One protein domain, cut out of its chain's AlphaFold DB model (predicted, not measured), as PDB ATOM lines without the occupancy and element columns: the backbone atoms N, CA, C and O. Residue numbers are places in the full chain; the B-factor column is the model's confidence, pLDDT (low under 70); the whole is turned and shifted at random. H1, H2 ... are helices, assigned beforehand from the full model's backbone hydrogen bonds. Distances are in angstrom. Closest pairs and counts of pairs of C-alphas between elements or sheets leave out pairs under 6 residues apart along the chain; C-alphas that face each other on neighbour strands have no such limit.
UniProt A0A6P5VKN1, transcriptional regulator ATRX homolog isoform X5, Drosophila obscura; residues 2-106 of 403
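AT A GLANCE: This is residues 2 to 106 of the 403 residues of the protein "transcriptional regulator ATRX homolog isoform X5" of Drosophila obscura (UniProt A0A6P5VKN1). A helical hairpin, H1 and H2, meets long H3 at a corner; residues 56 to 72, of which 56 to 62 belong to H3, stick out, and the chain folds back to short H4. The 105 printed residues have four named helices, no named strand: all helix, under half in named elements. It is flat, 47 by 38 by 20 A, only just compact, close to loose, radius of gyration 15.5 A.

HOW THE PARTS SIT: H1, residues 3 to 17, and H2, residues 27 to 38, touch as a hairpin, opposite ways at a shallow tilt of 16 degrees; closest C-alphas, Gln 5 and Ile 37, 6.2 A. H2 and H3, residues 42 to 62, touch only at the corner; closest C-alphas, Lys 36 and Val 43, 5.5 A. H4, residues 90 to 93, is close to but not clearly touching H1; closest C-alphas, Leu 8 and Trp 91, 6.9 A. Every O i to N i+4 pair is within hydrogen-bond range in H1 and H3, 5 of 8 in H2; H4 is too short.

IN THESE COORDINATES: H1 spans 20.8 A from C-alpha 3 (132.627, 137.012, 178.867), H2 16.6 A, H3 30.2 A to C-alpha 62 (95.596, 120.955, 165.567), H4 6.1 A.

THE WHOLE: The printed part has no cut. The H3 to H4 link is long. Residues 20 to 25 and 58 to 88 have pLDDT under 70.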
ATOM      1  N   THR A   2     133.333 132.164 179.563       90.94
ATOM      2  CA  THR A   2     133.729 133.324 178.737       90.94
ATOM      3  C   THR A   2     132.944 134.581 179.124       90.94
ATOM      4  O   THR A   2     131.942 134.490 179.831       90.94
ATOM      5  N   SER A   3     133.360 135.757 178.639       90.44
ATOM      6  CA  SER A   3     132.627 137.012 178.867       90.44
ATOM      7  C   SER A   3     131.175 136.928 178.382       90.44
ATOM      8  O   SER A   3     130.267 137.309 179.110       90.44
ATOM      9  N   ILE A   4     130.949 136.346 177.200       91.75
ATOM     10  CA  ILE A   4     129.608 136.148 176.634       91.75
ATOM     11  C   ILE A   4     128.788 135.184 177.497       91.75
ATOM     12  O   ILE A   4     127.637 135.467 177.817       91.75
ATOM     13  N   GLN A   5     129.376 134.061 177.923       93.31
ATOM     14  CA  GLN A   5     128.694 133.127 178.820       93.31
ATOM     15  C   GLN A   5     128.319 133.786 180.151       93.31
ATOM     16  O   GLN A   5     127.225 133.529 180.637       93.31
ATOM     17  N   ASN A   6     129.177 134.644 180.717       93.31
ATOM     18  CA  ASN A   6     128.853 135.391 181.936       93.31
ATOM     19  C   ASN A   6     127.636 136.301 181.723       93.31
ATOM     20  O   ASN A   6     126.707 136.221 182.514       93.31
ATOM     21  N   ILE A   7     127.598 137.078 180.632       93.06
ATOM     22  CA  ILE A   7     126.467 137.967 180.312       93.06
ATOM     23  C   ILE A   7     125.161 137.171 180.187       93.06
ATOM     24  O   ILE A   7     124.146 137.531 180.778       93.06
ATOM     25  N   LEU A   8     125.185 136.060 179.442       92.06
ATOM     26  CA  LEU A   8     124.016 135.193 179.290       92.06
ATOM     27  C   LEU A   8     123.577 134.600 180.634       92.06
ATOM     28  O   LEU A   8     122.383 134.482 180.889       92.06
ATOM     29  N   TYR A   9     124.532 134.200 181.475       92.62
ATOM     30  CA  TYR A   9     124.255 133.581 182.769       92.62
ATOM     31  C   TYR A   9     123.635 134.580 183.745       92.62
ATOM     32  O   TYR A   9     122.625 134.275 184.372       92.62
ATOM     33  N   GLU A  10     124.193 135.787 183.817       92.12
ATOM     34  CA  GLU A  10     123.684 136.890 184.637       92.12
ATOM     35  C   GLU A  10     122.274 137.291 184.225       92.12
ATOM     36  O   GLU A  10     121.409 137.390 185.088       92.12
ATOM     37  N   HIS A  11     122.002 137.388 182.921       90.19
ATOM     38  CA  HIS A  11     120.659 137.682 182.423       90.19
ATOM     39  C   HIS A  11     119.609 136.685 182.942       90.19
ATOM     40  O   HIS A  11     118.503 137.072 183.322       90.19
ATOM     41  N   ILE A  12     119.948 135.393 182.989       87.94
ATOM     42  CA  ILE A  12     119.043 134.375 183.531       87.94
ATOM     43  C   ILE A  12     118.922 134.495 185.049       87.94
ATOM     44  O   ILE A  12     117.814 134.372 185.566       87.94
ATOM     45  N   LEU A  13     120.022 134.732 185.765       88.88
ATOM     46  CA  LEU A  13     119.987 134.902 187.218       88.88
ATOM     47  C   LEU A  13     119.147 136.112 187.641       88.88
ATOM     48  O   LEU A  13     118.340 135.985 188.557       88.88
ATOM     49  N   GLU A  14     119.276 137.248 186.955       88.12
ATOM     50  CA  GLU A  14     118.445 138.438 187.174       88.12
ATOM     51  C   GLU A  14     116.967 138.126 186.931       88.12
ATOM     52  O   GLU A  14     116.105 138.437 187.751       88.12
ATOM     53  N   ALA A  15     116.668 137.439 185.828       84.06
ATOM     54  CA  ALA A  15     115.307 137.060 185.493       84.06
ATOM     55  C   ALA A  15     114.707 136.044 186.490       84.06
ATOM     56  O   ALA A  15     113.513 136.114 186.774       84.06
ATOM     57  N   ILE A  16     115.516 135.148 187.071       83.38
ATOM     58  CA  ILE A  16     115.105 134.275 188.183       83.38
ATOM     59  C   ILE A  16     114.892 135.096 189.461       83.38
ATOM     60  O   ILE A  16     113.891 134.898 190.145       83.38
ATOM     61  N   GLY A  17     115.789 136.036 189.774       81.12
ATOM     62  CA  GLY A  17     115.677 136.918 190.939       81.12
ATOM     63  C   GLY A  17     114.391 137.747 190.932       81.12
ATOM     64  O   GLY A  17     113.727 137.872 191.960       81.12
ATOM     65  N   ASN A  18     113.968 138.204 189.751       80.50
ATOM     66  CA  ASN A  18     112.727 138.956 189.555       80.50
ATOM     67  C   ASN A  18     111.445 138.129 189.781       80.50
ATOM     68  O   ASN A  18     110.364 138.705 189.876       80.50
ATOM     69  N   ARG A  19     111.525 136.791 189.889       73.19
ATOM     70  CA  ARG A  19     110.364 135.919 190.171       73.19
ATOM     71  C   ARG A  19     109.933 135.913 191.647       73.19
ATOM     72  O   ARG A  19     108.933 135.273 191.966       73.19
ATOM     73  N   GLY A  20     110.647 136.601 192.542       64.31
ATOM     74  CA  GLY A  20     110.281 136.716 193.960       64.31
ATOM     75  C   GLY A  20     110.403 135.404 194.752       64.31
ATOM     76  O   GLY A  20     111.294 134.592 194.500       64.31
ATOM     77  N   ASP A  21     109.510 135.190 195.726       56.66
ATOM     78  CA  ASP A  21     109.546 134.114 196.744       56.66
ATOM     79  C   ASP A  21     109.269 132.685 196.209       56.66
ATOM     80  O   ASP A  21     109.009 131.734 196.940       56.66
ATOM     81  N   CYS A  22     109.337 132.509 194.888       56.50
ATOM     82  CA  CYS A  22     109.283 131.212 194.215       56.50
ATOM     83  C   CYS A  22     110.672 130.567 194.038       56.50
ATOM     84  O   CYS A  22     110.769 129.503 193.418       56.50
ATOM     85  N   ARG A  23     111.742 131.187 194.565       57.50
ATOM     86  CA  ARG A  23     113.104 130.625 194.570       57.50
ATOM     87  C   ARG A  23     113.062 129.219 195.184       57.50
ATOM     88  O   ARG A  23     112.623 129.045 196.312       57.50
ATOM     89  N   GLY A  24     113.460 128.202 194.416       57.72
ATOM     90  CA  GLY A  24     113.477 126.797 194.851       57.72
ATOM     91  C   GLY A  24     112.318 125.928 194.363       57.72
ATOM     92  O   GLY A  24     112.554 124.760 194.054       57.72
ATOM     93  N   LYS A  25     111.106 126.475 194.168       64.62
ATOM     94  CA  LYS A  25     109.966 125.700 193.620       64.62
ATOM     95  C   LYS A  25     110.231 125.211 192.189       64.62
ATOM     96  O   LYS A  25     109.700 124.185 191.779       64.62
ATOM     97  N   SER A  26     111.086 125.922 191.451       75.12
ATOM     98  CA  SER A  26     111.512 125.599 190.085       75.12
ATOM     99  C   SER A  26     112.995 125.229 189.963       75.12
ATOM    100  O   SER A  26     113.524 125.299 188.858       75.12
ATOM    101  N   LEU A  27     113.679 124.819 191.044       80.31
ATOM    102  CA  LEU A  27     115.142 124.610 191.048       80.31
ATOM    103  C   LEU A  27     115.636 123.717 189.899       80.31
ATOM    104  O   LEU A  27     116.605 124.048 189.216       80.31
ATOM    105  N   ILE A  28     114.960 122.590 189.661       80.75
ATOM    106  CA  ILE A  28     115.312 121.656 188.579       80.75
ATOM    107  C   ILE A  28     115.166 122.333 187.215       80.75
ATOM    108  O   ILE A  28     115.996 122.129 186.323       80.75
ATOM    109  N   THR A  29     114.137 123.158 187.047       79.81
ATOM    110  CA  THR A  29     113.913 123.877 185.800       79.81
ATOM    111  C   THR A  29     114.932 124.989 185.608       79.81
ATOM    112  O   THR A  29     115.520 125.083 184.537       79.81
ATOM    113  N   ASP A  30     115.230 125.766 186.646       84.56
ATOM    114  CA  ASP A  30     116.237 126.827 186.590       84.56
ATOM    115  C   ASP A  30     117.624 126.251 186.282       84.56
ATOM    116  O   ASP A  30     118.324 126.743 185.394       84.56
ATOM    117  N   TYR A  31     117.983 125.130 186.919       85.81
ATOM    118  CA  TYR A  31     119.167 124.343 186.571       85.81
ATOM    119  C   TYR A  31     119.137 123.913 185.097       85.81
ATOM    120  O   TYR A  31     120.148 123.985 184.395       85.81
ATOM    121  N   THR A  32     117.965 123.505 184.600       82.50
ATOM    122  CA  THR A  32     117.751 123.098 183.202       82.50
ATOM    123  C   THR A  32     117.931 124.232 182.197       82.50
ATOM    124  O   THR A  32     118.357 123.980 181.068       82.50
ATOM    125  N   VAL A  33     117.685 125.480 182.590       83.88
ATOM    126  CA  VAL A  33     117.961 126.640 181.737       83.88
ATOM    127  C   VAL A  33     119.431 127.059 181.843       83.88
ATOM    128  O   VAL A  33     120.119 127.138 180.823       83.88
ATOM    129  N   LEU A  34     119.948 127.252 183.061       88.50
ATOM    130  CA  LEU A  34     121.325 127.701 183.314       88.50
ATOM    131  C   LEU A  34     122.369 126.761 182.692       88.50
ATOM    132  O   LEU A  34     123.370 127.213 182.127       88.50
ATOM    133  N   ARG A  35     122.101 125.452 182.692       87.69
ATOM    134  CA  ARG A  35     122.993 124.454 182.084       87.69
ATOM    135  C   ARG A  35     123.230 124.608 180.592       87.69
ATOM    136  O   ARG A  35     124.244 124.137 180.081       87.69
ATOM    137  N   LYS A  36     122.281 125.217 179.876       87.25
ATOM    138  CA  LYS A  36     122.362 125.392 178.423       87.25
ATOM    139  C   LYS A  36     123.423 126.447 178.069       87.25
ATOM    140  O   LYS A  36     123.841 126.521 176.921       87.25
ATOM    141  N   ILE A  37     123.919 127.209 179.051       90.88
ATOM    142  CA  ILE A  37     124.939 128.249 178.868       90.88
ATOM    143  C   ILE A  37     126.356 127.720 179.096       90.88
ATOM    144  O   ILE A  37     127.242 127.959 178.270       90.88
ATOM    145  N   TRP A  38     126.601 127.033 180.217       90.56
ATOM    146  CA  TRP A  38     127.973 126.783 180.678       90.56
ATOM    147  C   TRP A  38     128.770 125.817 179.794       90.56
ATOM    148  O   TRP A  38     130.003 125.882 179.791       90.56
ATOM    149  N   THR A  39     128.101 124.979 178.993       89.19
ATOM    150  CA  THR A  39     128.779 124.136 177.998       89.19
ATOM    151  C   THR A  39     129.007 124.861 176.682       89.19
ATOM    152  O   THR A  39     130.149 124.922 176.253       89.19
ATOM    153  N   HIS A  40     127.982 125.415 176.031       92.69
ATOM    154  CA  HIS A  40     128.149 126.289 174.861       92.69
ATOM    155  C   HIS A  40     126.832 127.020 174.535       92.69
ATOM    156  O   HIS A  40     125.798 126.352 174.485       92.69
ATOM    157  N   PRO A  41     126.837 128.327 174.197       92.12
ATOM    158  CA  PRO A  41     125.606 129.066 173.881       92.12
ATOM    159  C   PRO A  41     124.777 128.503 172.713       92.12
ATOM    160  O   PRO A  41     123.560 128.640 172.695       92.12
ATOM    161  N   LYS A  42     125.408 127.795 171.767       91.62
ATOM    162  CA  LYS A  42     124.743 127.026 170.685       91.62
ATOM    163  C   LYS A  42     123.647 126.079 171.185       91.62
ATOM    164  O   LYS A  42     122.667 125.877 170.478       91.62
ATOM    165  N   VAL A  43     123.775 125.543 172.401       91.19
ATOM    166  CA  VAL A  43     122.743 124.683 173.002       91.19
ATOM    167  C   VAL A  43     121.417 125.445 173.150       91.19
ATOM    168  O   VAL A  43     120.358 124.850 172.960       91.19
ATOM    169  N   LEU A  44     121.456 126.755 173.431       88.81
ATOM    170  CA  LEU A  44     120.262 127.610 173.468       88.81
ATOM    171  C   LEU A  44     119.615 127.729 172.085       88.81
ATOM    172  O   LEU A  44     118.398 127.613 171.974       88.81
ATOM    173  N   GLU A  45     120.418 127.919 171.032       88.62
ATOM    174  CA  GLU A  45     119.908 128.002 169.660       88.62
ATOM    175  C   GLU A  45     119.246 126.687 169.228       88.62
ATOM    176  O   GLU A  45     118.148 126.709 168.669       88.62
ATOM    177  N   ASP A  46     119.889 125.550 169.488       86.69
ATOM    178  CA  ASP A  46     119.351 124.241 169.117       86.69
ATOM    179  C   ASP A  46     118.063 123.924 169.892       86.69
ATOM    180  O   ASP A  46     117.091 123.445 169.303       86.69
ATOM    181  N   ALA A  47     118.014 124.249 171.189       83.38
ATOM    182  CA  ALA A  47     116.802 124.119 171.997       83.38
ATOM    183  C   ALA A  47     115.661 124.994 171.448       83.38
ATOM    184  O   ALA A  47     114.546 124.508 171.248       83.38
ATOM    185  N   TRP A  48     115.953 126.253 171.118       85.25
ATOM    186  CA  TRP A  48     114.990 127.186 170.533       85.25
ATOM    187  C   TRP A  48     114.451 126.705 169.176       85.25
ATOM    188  O   TRP A  48     113.239 126.719 168.938       85.25
ATOM    189  N   LYS A  49     115.328 126.222 168.284       83.69
ATOM    190  CA  LYS A  49     114.932 125.644 166.986       83.69
ATOM    191  C   LYS A  49     114.017 124.438 167.173       83.69
ATOM    192  O   LYS A  49     112.966 124.370 166.538       83.69
ATOM    193  N   ASN A  50     114.384 123.515 168.063       81.69
ATOM    194  CA  ASN A  50     113.589 122.319 168.336       81.69
ATOM    195  C   ASN A  50     112.201 122.672 168.876       81.69
ATOM    196  O   ASN A  50     111.204 122.140 168.385       81.69
ATOM    197  N   ALA A  51     112.123 123.614 169.815       77.25
ATOM    198  CA  ALA A  51     110.858 124.081 170.365       77.25
ATOM    199  C   ALA A  51     109.972 124.756 169.300       77.25
ATOM    200  O   ALA A  51     108.765 124.517 169.239       77.25
ATOM    201  N   THR A  52     110.574 125.539 168.400       78.44
ATOM    202  CA  THR A  52     109.869 126.202 167.289       78.44
ATOM    203  C   THR A  52     109.295 125.183 166.299       78.44
ATOM    204  O   THR A  52     108.132 125.281 165.903       78.44
ATOM    205  N   ILE A  53     110.077 124.155 165.945       78.12
ATOM    206  CA  ILE A  53     109.639 123.050 165.077       78.12
ATOM    207  C   ILE A  53     108.485 122.274 165.722       78.12
ATOM    208  O   ILE A  53     107.514 121.940 165.046       78.12
ATOM    209  N   GLN A  54     108.563 121.982 167.023       73.19
ATOM    210  CA  GLN A  54     107.494 121.282 167.739       73.19
ATOM    211  C   GLN A  54     106.203 122.100 167.796       73.19
ATOM    212  O   GLN A  54     105.126 121.546 167.574       73.19
ATOM    213  N   ARG A  55     106.301 123.415 168.032       72.56
ATOM    214  CA  ARG A  55     105.149 124.321 167.998       72.56
ATOM    215  C   ARG A  55     104.482 124.316 166.624       72.56
ATOM    216  O   ARG A  55     103.289 124.054 166.546       72.56
ATOM    217  N   SER A  56     105.267 124.464 165.554       72.50
ATOM    218  CA  SER A  56     104.763 124.375 164.179       72.50
ATOM    219  C   SER A  56     104.070 123.035 163.901       72.50
ATOM    220  O   SER A  56     102.951 123.027 163.400       72.50
ATOM    221  N   LYS A  57     104.658 121.899 164.312       74.06
ATOM    222  CA  LYS A  57     104.029 120.571 164.174       74.06
ATOM    223  C   LYS A  57     102.724 120.439 164.962       74.06
ATOM    224  O   LYS A  57     101.794 119.796 164.480       74.06
ATOM    225  N   LYS A  58     102.648 121.014 166.166       66.19
ATOM    226  CA  LYS A  58     101.436 121.023 166.997       66.19
ATOM    227  C   LYS A  58     100.342 121.876 166.364       66.19
ATOM    228  O   LYS A  58      99.192 121.450 166.352       66.19
ATOM    229  N   ASP A  59     100.706 123.022 165.800       64.31
ATOM    230  CA  ASP A  59      99.783 123.897 165.079       64.31
ATOM    231  C   ASP A  59      99.265 123.206 163.802       64.31
ATOM    232  O   ASP A  59      98.063 123.208 163.551       64.31
ATOM    233  N   THR A  60     100.123 122.481 163.069       65.56
ATOM    234  CA  THR A  60      99.714 121.643 161.925       65.56
ATOM    235  C   THR A  60      98.837 120.451 162.335       65.56
ATOM    236  O   THR A  60      97.864 120.149 161.650       65.56
ATOM    237  N   LYS A  61      99.123 119.771 163.457       60.75
ATOM    238  CA  LYS A  61      98.281 118.667 163.967       60.75
ATOM    239  C   LYS A  61      96.915 119.156 164.463       60.75
ATOM    240  O   LYS A  61      95.916 118.488 164.212       60.75
ATOM    241  N   ARG A  62      96.851 120.328 165.106       56.31
ATOM    242  CA  ARG A  62      95.596 120.955 165.567       56.31
ATOM    243  C   ARG A  62      94.640 121.308 164.427       56.31
ATOM    244  O   ARG A  62      93.441 121.353 164.662       56.31
ATOM    245  N   LEU A  63      95.156 121.507 163.215       54.44
ATOM    246  CA  LEU A  63      94.349 121.709 162.010       54.44
ATOM    247  C   LEU A  63      93.756 120.401 161.447       54.44
ATOM    248  O   LEU A  63      92.789 120.479 160.699       54.44
ATOM    249  N   ASN A  64      94.280 119.221 161.819       48.22
ATOM    250  CA  ASN A  64      93.928 117.953 161.165       48.22
ATOM    251  C   ASN A  64      93.269 116.877 162.052       48.22
ATOM    252  O   ASN A  64      92.646 115.995 161.476       48.22
ATOM    253  N   CYS A  65      93.364 116.901 163.393       39.19
ATOM    254  CA  CYS A  65      92.564 116.044 164.300       39.19
ATOM    255  C   CYS A  65      92.761 116.431 165.789       39.19
ATOM    256  O   CYS A  65      93.912 116.612 166.194       39.19
ATOM    257  N   PRO A  66      91.712 116.501 166.643       42.78
ATOM    258  CA  PRO A  66      91.856 116.992 168.021       42.78
ATOM    259  C   PRO A  66      92.505 116.020 169.018       42.78
ATOM    260  O   PRO A  66      93.004 116.482 170.038       42.78
ATOM    261  N   ASN A  67      92.539 114.709 168.755       42.16
ATOM    262  CA  ASN A  67      92.925 113.717 169.765       42.16
ATOM    263  C   ASN A  67      94.005 112.761 169.243       42.16
ATOM    264  O   ASN A  67      93.713 111.792 168.552       42.16
ATOM    265  N   SER A  68      95.264 113.033 169.583       39.84
ATOM    266  CA  SER A  68      96.312 112.006 169.649       39.84
ATOM    267  C   SER A  68      97.361 112.439 170.672       39.84
ATOM    268  O   SER A  68      98.115 113.389 170.454       39.84
ATOM    269  N   GLU A  69      97.356 111.773 171.822       47.22
ATOM    270  CA  GLU A  69      98.418 111.862 172.819       47.22
ATOM    271  C   GLU A  69      99.523 110.883 172.421       47.22
ATOM    272  O   GLU A  69      99.367 109.685 172.618       47.22
ATOM    273  N   GLU A  70     100.627 111.376 171.854       40.22
ATOM    274  CA  GLU A  70     101.858 110.586 171.737       40.22
ATOM    275  C   GLU A  70     103.122 111.434 171.941       40.22
ATOM    276  O   GLU A  70     103.285 112.512 171.359       40.22
ATOM    277  N   ASP A  71     103.990 110.849 172.773       38.12
ATOM    278  CA  ASP A  71     105.430 111.009 172.983       38.12
ATOM    279  C   ASP A  71     106.002 112.398 173.296       38.12
ATOM    280  O   ASP A  71     106.305 113.225 172.430       38.12
ATOM    281  N   GLN A  72     106.264 112.602 174.593       37.94
ATOM    282  CA  GLN A  72     106.978 113.758 175.126       37.94
ATOM    283  C   GLN A  72     108.499 113.635 174.888       37.94
ATOM    284  O   GLN A  72     109.114 112.653 175.310       37.94
ATOM    285  N   PRO A  73     109.143 114.629 174.247       41.84
ATOM    286  CA  PRO A  73     110.599 114.739 174.224       41.84
ATOM    287  C   PRO A  73     111.152 115.073 175.621       41.84
ATOM    288  O   PRO A  73     110.405 115.465 176.513       41.84
ATOM    289  N   ASP A  74     112.477 114.953 175.793       41.59
ATOM    290  CA  ASP A  74     113.248 115.124 177.046       41.59
ATOM    291  C   ASP A  74     113.035 116.459 177.811       41.59
ATOM    292  O   ASP A  74     113.591 116.652 178.893       41.59
ATOM    293  N   ASP A  75     112.203 117.357 177.284       48.53
ATOM    294  CA  ASP A  75     111.924 118.714 177.751       48.53
ATOM    295  C   ASP A  75     110.645 118.794 178.616       48.53
ATOM    296  O   ASP A  75     109.932 119.800 178.598       48.53
ATOM    297  N   ILE A  76     110.351 117.746 179.400       41.44
ATOM    298  CA  ILE A  76     109.182 117.657 180.309       41.44
ATOM    299  C   ILE A  76     109.014 118.939 181.157       41.44
ATOM    300  O   ILE A  76     107.895 119.372 181.424       41.44
ATOM    301  N   TYR A  77     110.121 119.606 181.502       42.97
ATOM    302  CA  TYR A  77     110.151 120.810 182.338       42.97
ATOM    303  C   TYR A  77     110.090 122.154 181.581       42.97
ATOM    304  O   TYR A  77     109.795 123.180 182.199       42.97
ATOM    305  N   ASP A  78     110.329 122.196 180.264       45.25
ATOM    306  CA  ASP A  78     110.360 123.466 179.511       45.25
ATOM    307  C   ASP A  78     108.944 123.982 179.174       45.25
ATOM    308  O   ASP A  78     108.770 125.166 178.873       45.25
ATOM    309  N   SER A  79     107.920 123.122 179.254       41.66
ATOM    310  CA  SER A  79     106.523 123.459 178.928       41.66
ATOM    311  C   SER A  79     105.773 124.208 180.040       41.66
ATOM    312  O   SER A  79     104.808 124.915 179.755       41.66
ATOM    313  N   GLN A  80     106.231 124.107 181.294       39.00
ATOM    314  CA  GLN A  80     105.553 124.681 182.467       39.00
ATOM    315  C   GLN A  80     106.014 126.108 182.829       39.00
ATOM    316  O   GLN A  80     105.403 126.746 183.680       39.00
ATOM    317  N   THR A  81     107.078 126.642 182.212       42.75
ATOM    318  CA  THR A  81     107.786 127.840 182.725       42.75
ATOM    319  C   THR A  81     107.481 129.181 182.062       42.75
ATOM    320  O   THR A  81     108.085 130.190 182.441       42.75
ATOM    321  N   GLY A  82     106.543 129.243 181.115       52.16
ATOM    322  CA  GLY A  82     106.151 130.509 180.486       52.16
ATOM    323  C   GLY A  82     107.346 131.311 179.935       52.16
ATOM    324  O   GLY A  82     108.157 130.793 179.172       52.16
ATOM    325  N   VAL A  83     107.460 132.585 180.334       40.59
ATOM    326  CA  VAL A  83     108.280 133.665 179.730       40.59
ATOM    327  C   VAL A  83     109.806 133.418 179.694       40.59
ATOM    328  O   VAL A  83     110.507 134.085 178.935       40.59
ATOM    329  N   MET A  84     110.340 132.443 180.439       46.69
ATOM    330  CA  MET A  84     111.773 132.070 180.378       46.69
ATOM    331  C   MET A  84     112.015 130.633 179.918       46.69
ATOM    332  O   MET A  84     113.108 130.094 180.107       46.69
ATOM    333  N   SER A  85     111.010 130.008 179.306       54.22
ATOM    334  CA  SER A  85     111.260 128.813 178.518       54.22
ATOM    335  C   SER A  85     112.251 129.161 177.401       54.22
ATOM    336  O   SER A  85     112.266 130.269 176.852       54.22
ATOM    337  N   VAL A  86     113.110 128.210 177.051       51.72
ATOM    338  CA  VAL A  86     114.173 128.363 176.034       51.72
ATOM    339  C   VAL A  86     113.588 128.524 174.617       51.72
ATOM    340  O   VAL A  86     114.298 128.607 173.621       51.72
ATOM    341  N   THR A  87     112.260 128.621 174.543       52.19
ATOM    342  CA  THR A  87     111.429 129.012 173.409       52.19
ATOM    343  C   THR A  87     111.568 130.483 173.018       52.19
ATOM    344  O   THR A  87     111.187 130.834 171.905       52.19
ATOM    345  N   ASN A  88     112.095 131.346 173.892       67.81
ATOM    346  CA  ASN A  88     112.312 132.762 173.581       67.81
ATOM    347  C   ASN A  88     113.734 133.012 173.059       67.81
ATOM    348  O   ASN A  88     114.698 132.363 173.463       67.81
ATOM    349  N   ASP A  89     113.872 133.977 172.155       78.62
ATOM    350  CA  ASP A  89     115.096 134.259 171.404       78.62
ATOM    351  C   ASP A  89     115.944 135.384 172.019       78.62
ATOM    352  O   ASP A  89     116.831 135.933 171.366       78.62
ATOM    353  N   TRP A  90     115.710 135.708 173.294       85.25
ATOM    354  CA  TRP A  90     116.378 136.790 174.023       85.25
ATOM    355  C   TRP A  90     117.905 136.745 173.889       85.25
ATOM    356  O   TRP A  90     118.527 137.794 173.759       85.25
ATOM    357  N   TRP A  91     118.497 135.547 173.850       86.69
ATOM    358  CA  TRP A  91     119.938 135.310 173.742       86.69
ATOM    359  C   TRP A  91     120.535 135.819 172.423       86.69
ATOM    360  O   TRP A  91     121.724 136.136 172.380       86.69
ATOM    361  N   ARG A  92     119.727 135.971 171.360       87.06
ATOM    362  CA  ARG A  92     120.166 136.502 170.056       87.06
ATOM    363  C   ARG A  92     120.680 137.934 170.140       87.06
ATOM    364  O   ARG A  92     121.484 138.325 169.306       87.06
ATOM    365  N   ARG A  93     120.254 138.712 171.139       88.69
ATOM    366  CA  ARG A  93     120.736 140.092 171.322       88.69
ATOM    367  C   ARG A  93     122.190 140.163 171.799       88.69
ATOM    368  O   ARG A  93     122.816 141.205 171.662       88.69
ATOM    369  N   TYR A  94     122.705 139.075 172.375       88.81
ATOM    370  CA  TYR A  94     124.049 138.998 172.957       88.81
ATOM    371  C   TYR A  94     125.026 138.173 172.111       88.81
ATOM    372  O   TYR A  94     126.215 138.145 172.414       88.81
ATOM    373  N   LEU A  95     124.531 137.462 171.095       89.94
ATOM    374  CA  LEU A  95     125.299 136.512 170.297       89.94
ATOM    375  C   LEU A  95     125.197 136.863 168.823       89.94
ATOM    376  O   LEU A  95     124.103 136.950 168.266       89.94
ATOM    377  N   THR A  96     126.342 136.980 168.164       88.81
ATOM    378  CA  THR A  96     126.379 137.061 166.708       88.81
ATOM    379  C   THR A  96     126.253 135.672 166.089       88.81
ATOM    380  O   THR A  96     126.460 134.636 166.732       88.81
ATOM    381  N   LYS A  97     125.955 135.634 164.786       85.81
ATOM    382  CA  LYS A  97     126.017 134.384 164.026       85.81
ATOM    383  C   LYS A  97     127.413 133.762 164.112       85.81
ATOM    384  O   LYS A  97     127.490 132.557 164.273       85.81
ATOM    385  N   SER A  98     128.478 134.568 164.067       84.75
ATOM    386  CA  SER A  98     129.866 134.095 164.185       84.75
ATOM    387  C   SER A  98     130.139 133.428 165.540       84.75
ATOM    388  O   SER A  98     130.749 132.363 165.581       84.75
ATOM    389  N   ASP A  99     129.592 133.964 166.635       86.19
ATOM    390  CA  ASP A  99     129.754 133.385 167.977       86.19
ATOM    391  C   ASP A  99     129.120 131.992 168.092       86.19
ATOM    392  O   ASP A  99     129.728 131.057 168.602       86.19
ATOM    393  N   LEU A 100     127.904 131.808 167.570       87.31
ATOM    394  CA  LEU A 100     127.199 130.509 167.570       87.31
ATOM    395  C   LEU A 100     127.865 129.446 166.696       87.31
ATOM    396  O   LEU A 100     127.499 128.267 166.698       87.31
ATOM    397  N   GLU A 101     128.771 129.911 165.867       86.50
ATOM    398  CA  GLU A 101     129.446 129.189 164.828       86.50
ATOM    399  C   GLU A 101     130.916 128.935 165.202       86.50
ATOM    400  O   GLU A 101     131.553 128.055 164.641       86.50
ATOM    401  N   SER A 102     131.441 129.606 166.218       85.38
ATOM    402  CA  SER A 102     132.777 129.380 166.756       85.38
ATOM    403  C   SER A 102     132.712 128.612 168.075       85.38
ATOM    404  O   SER A 102     131.706 128.644 168.772       85.38
ATOM    405  N   ILE A 103     133.801 127.936 168.448       86.50
ATOM    406  CA  ILE A 103     133.961 127.370 169.800       86.50
ATOM    407  C   ILE A 103     134.449 128.402 170.820       86.50
ATOM    408  O   ILE A 103     134.448 128.119 172.020       86.50
ATOM    409  N   ILE A 104     134.895 129.577 170.359       85.50
ATOM    410  CA  ILE A 104     135.479 130.635 171.193       85.50
ATOM    411  C   ILE A 104     134.578 130.985 172.386       85.50
ATOM    412  O   ILE A 104     135.113 131.090 173.496       85.50
ATOM    413  N   PRO A 105     133.238 131.076 172.239       89.94
ATOM    414  CA  PRO A 105     132.352 131.385 173.355       89.94
ATOM    415  C   PRO A 105     132.243 130.296 174.428       89.94
ATOM    416  O   PRO A 105     131.511 130.504 175.392       89.94
ATOM    417  N   SER A 106     132.972 129.174 174.341       91.31
ATOM    418  CA  SER A 106     133.029 128.155 175.394       91.31
ATOM    419  C   SER A 106     134.444 127.733 175.770       91.31
ATOM    420  O   SER A 106     135.144 127.056 175.018       91.31
TER     421      SER A 106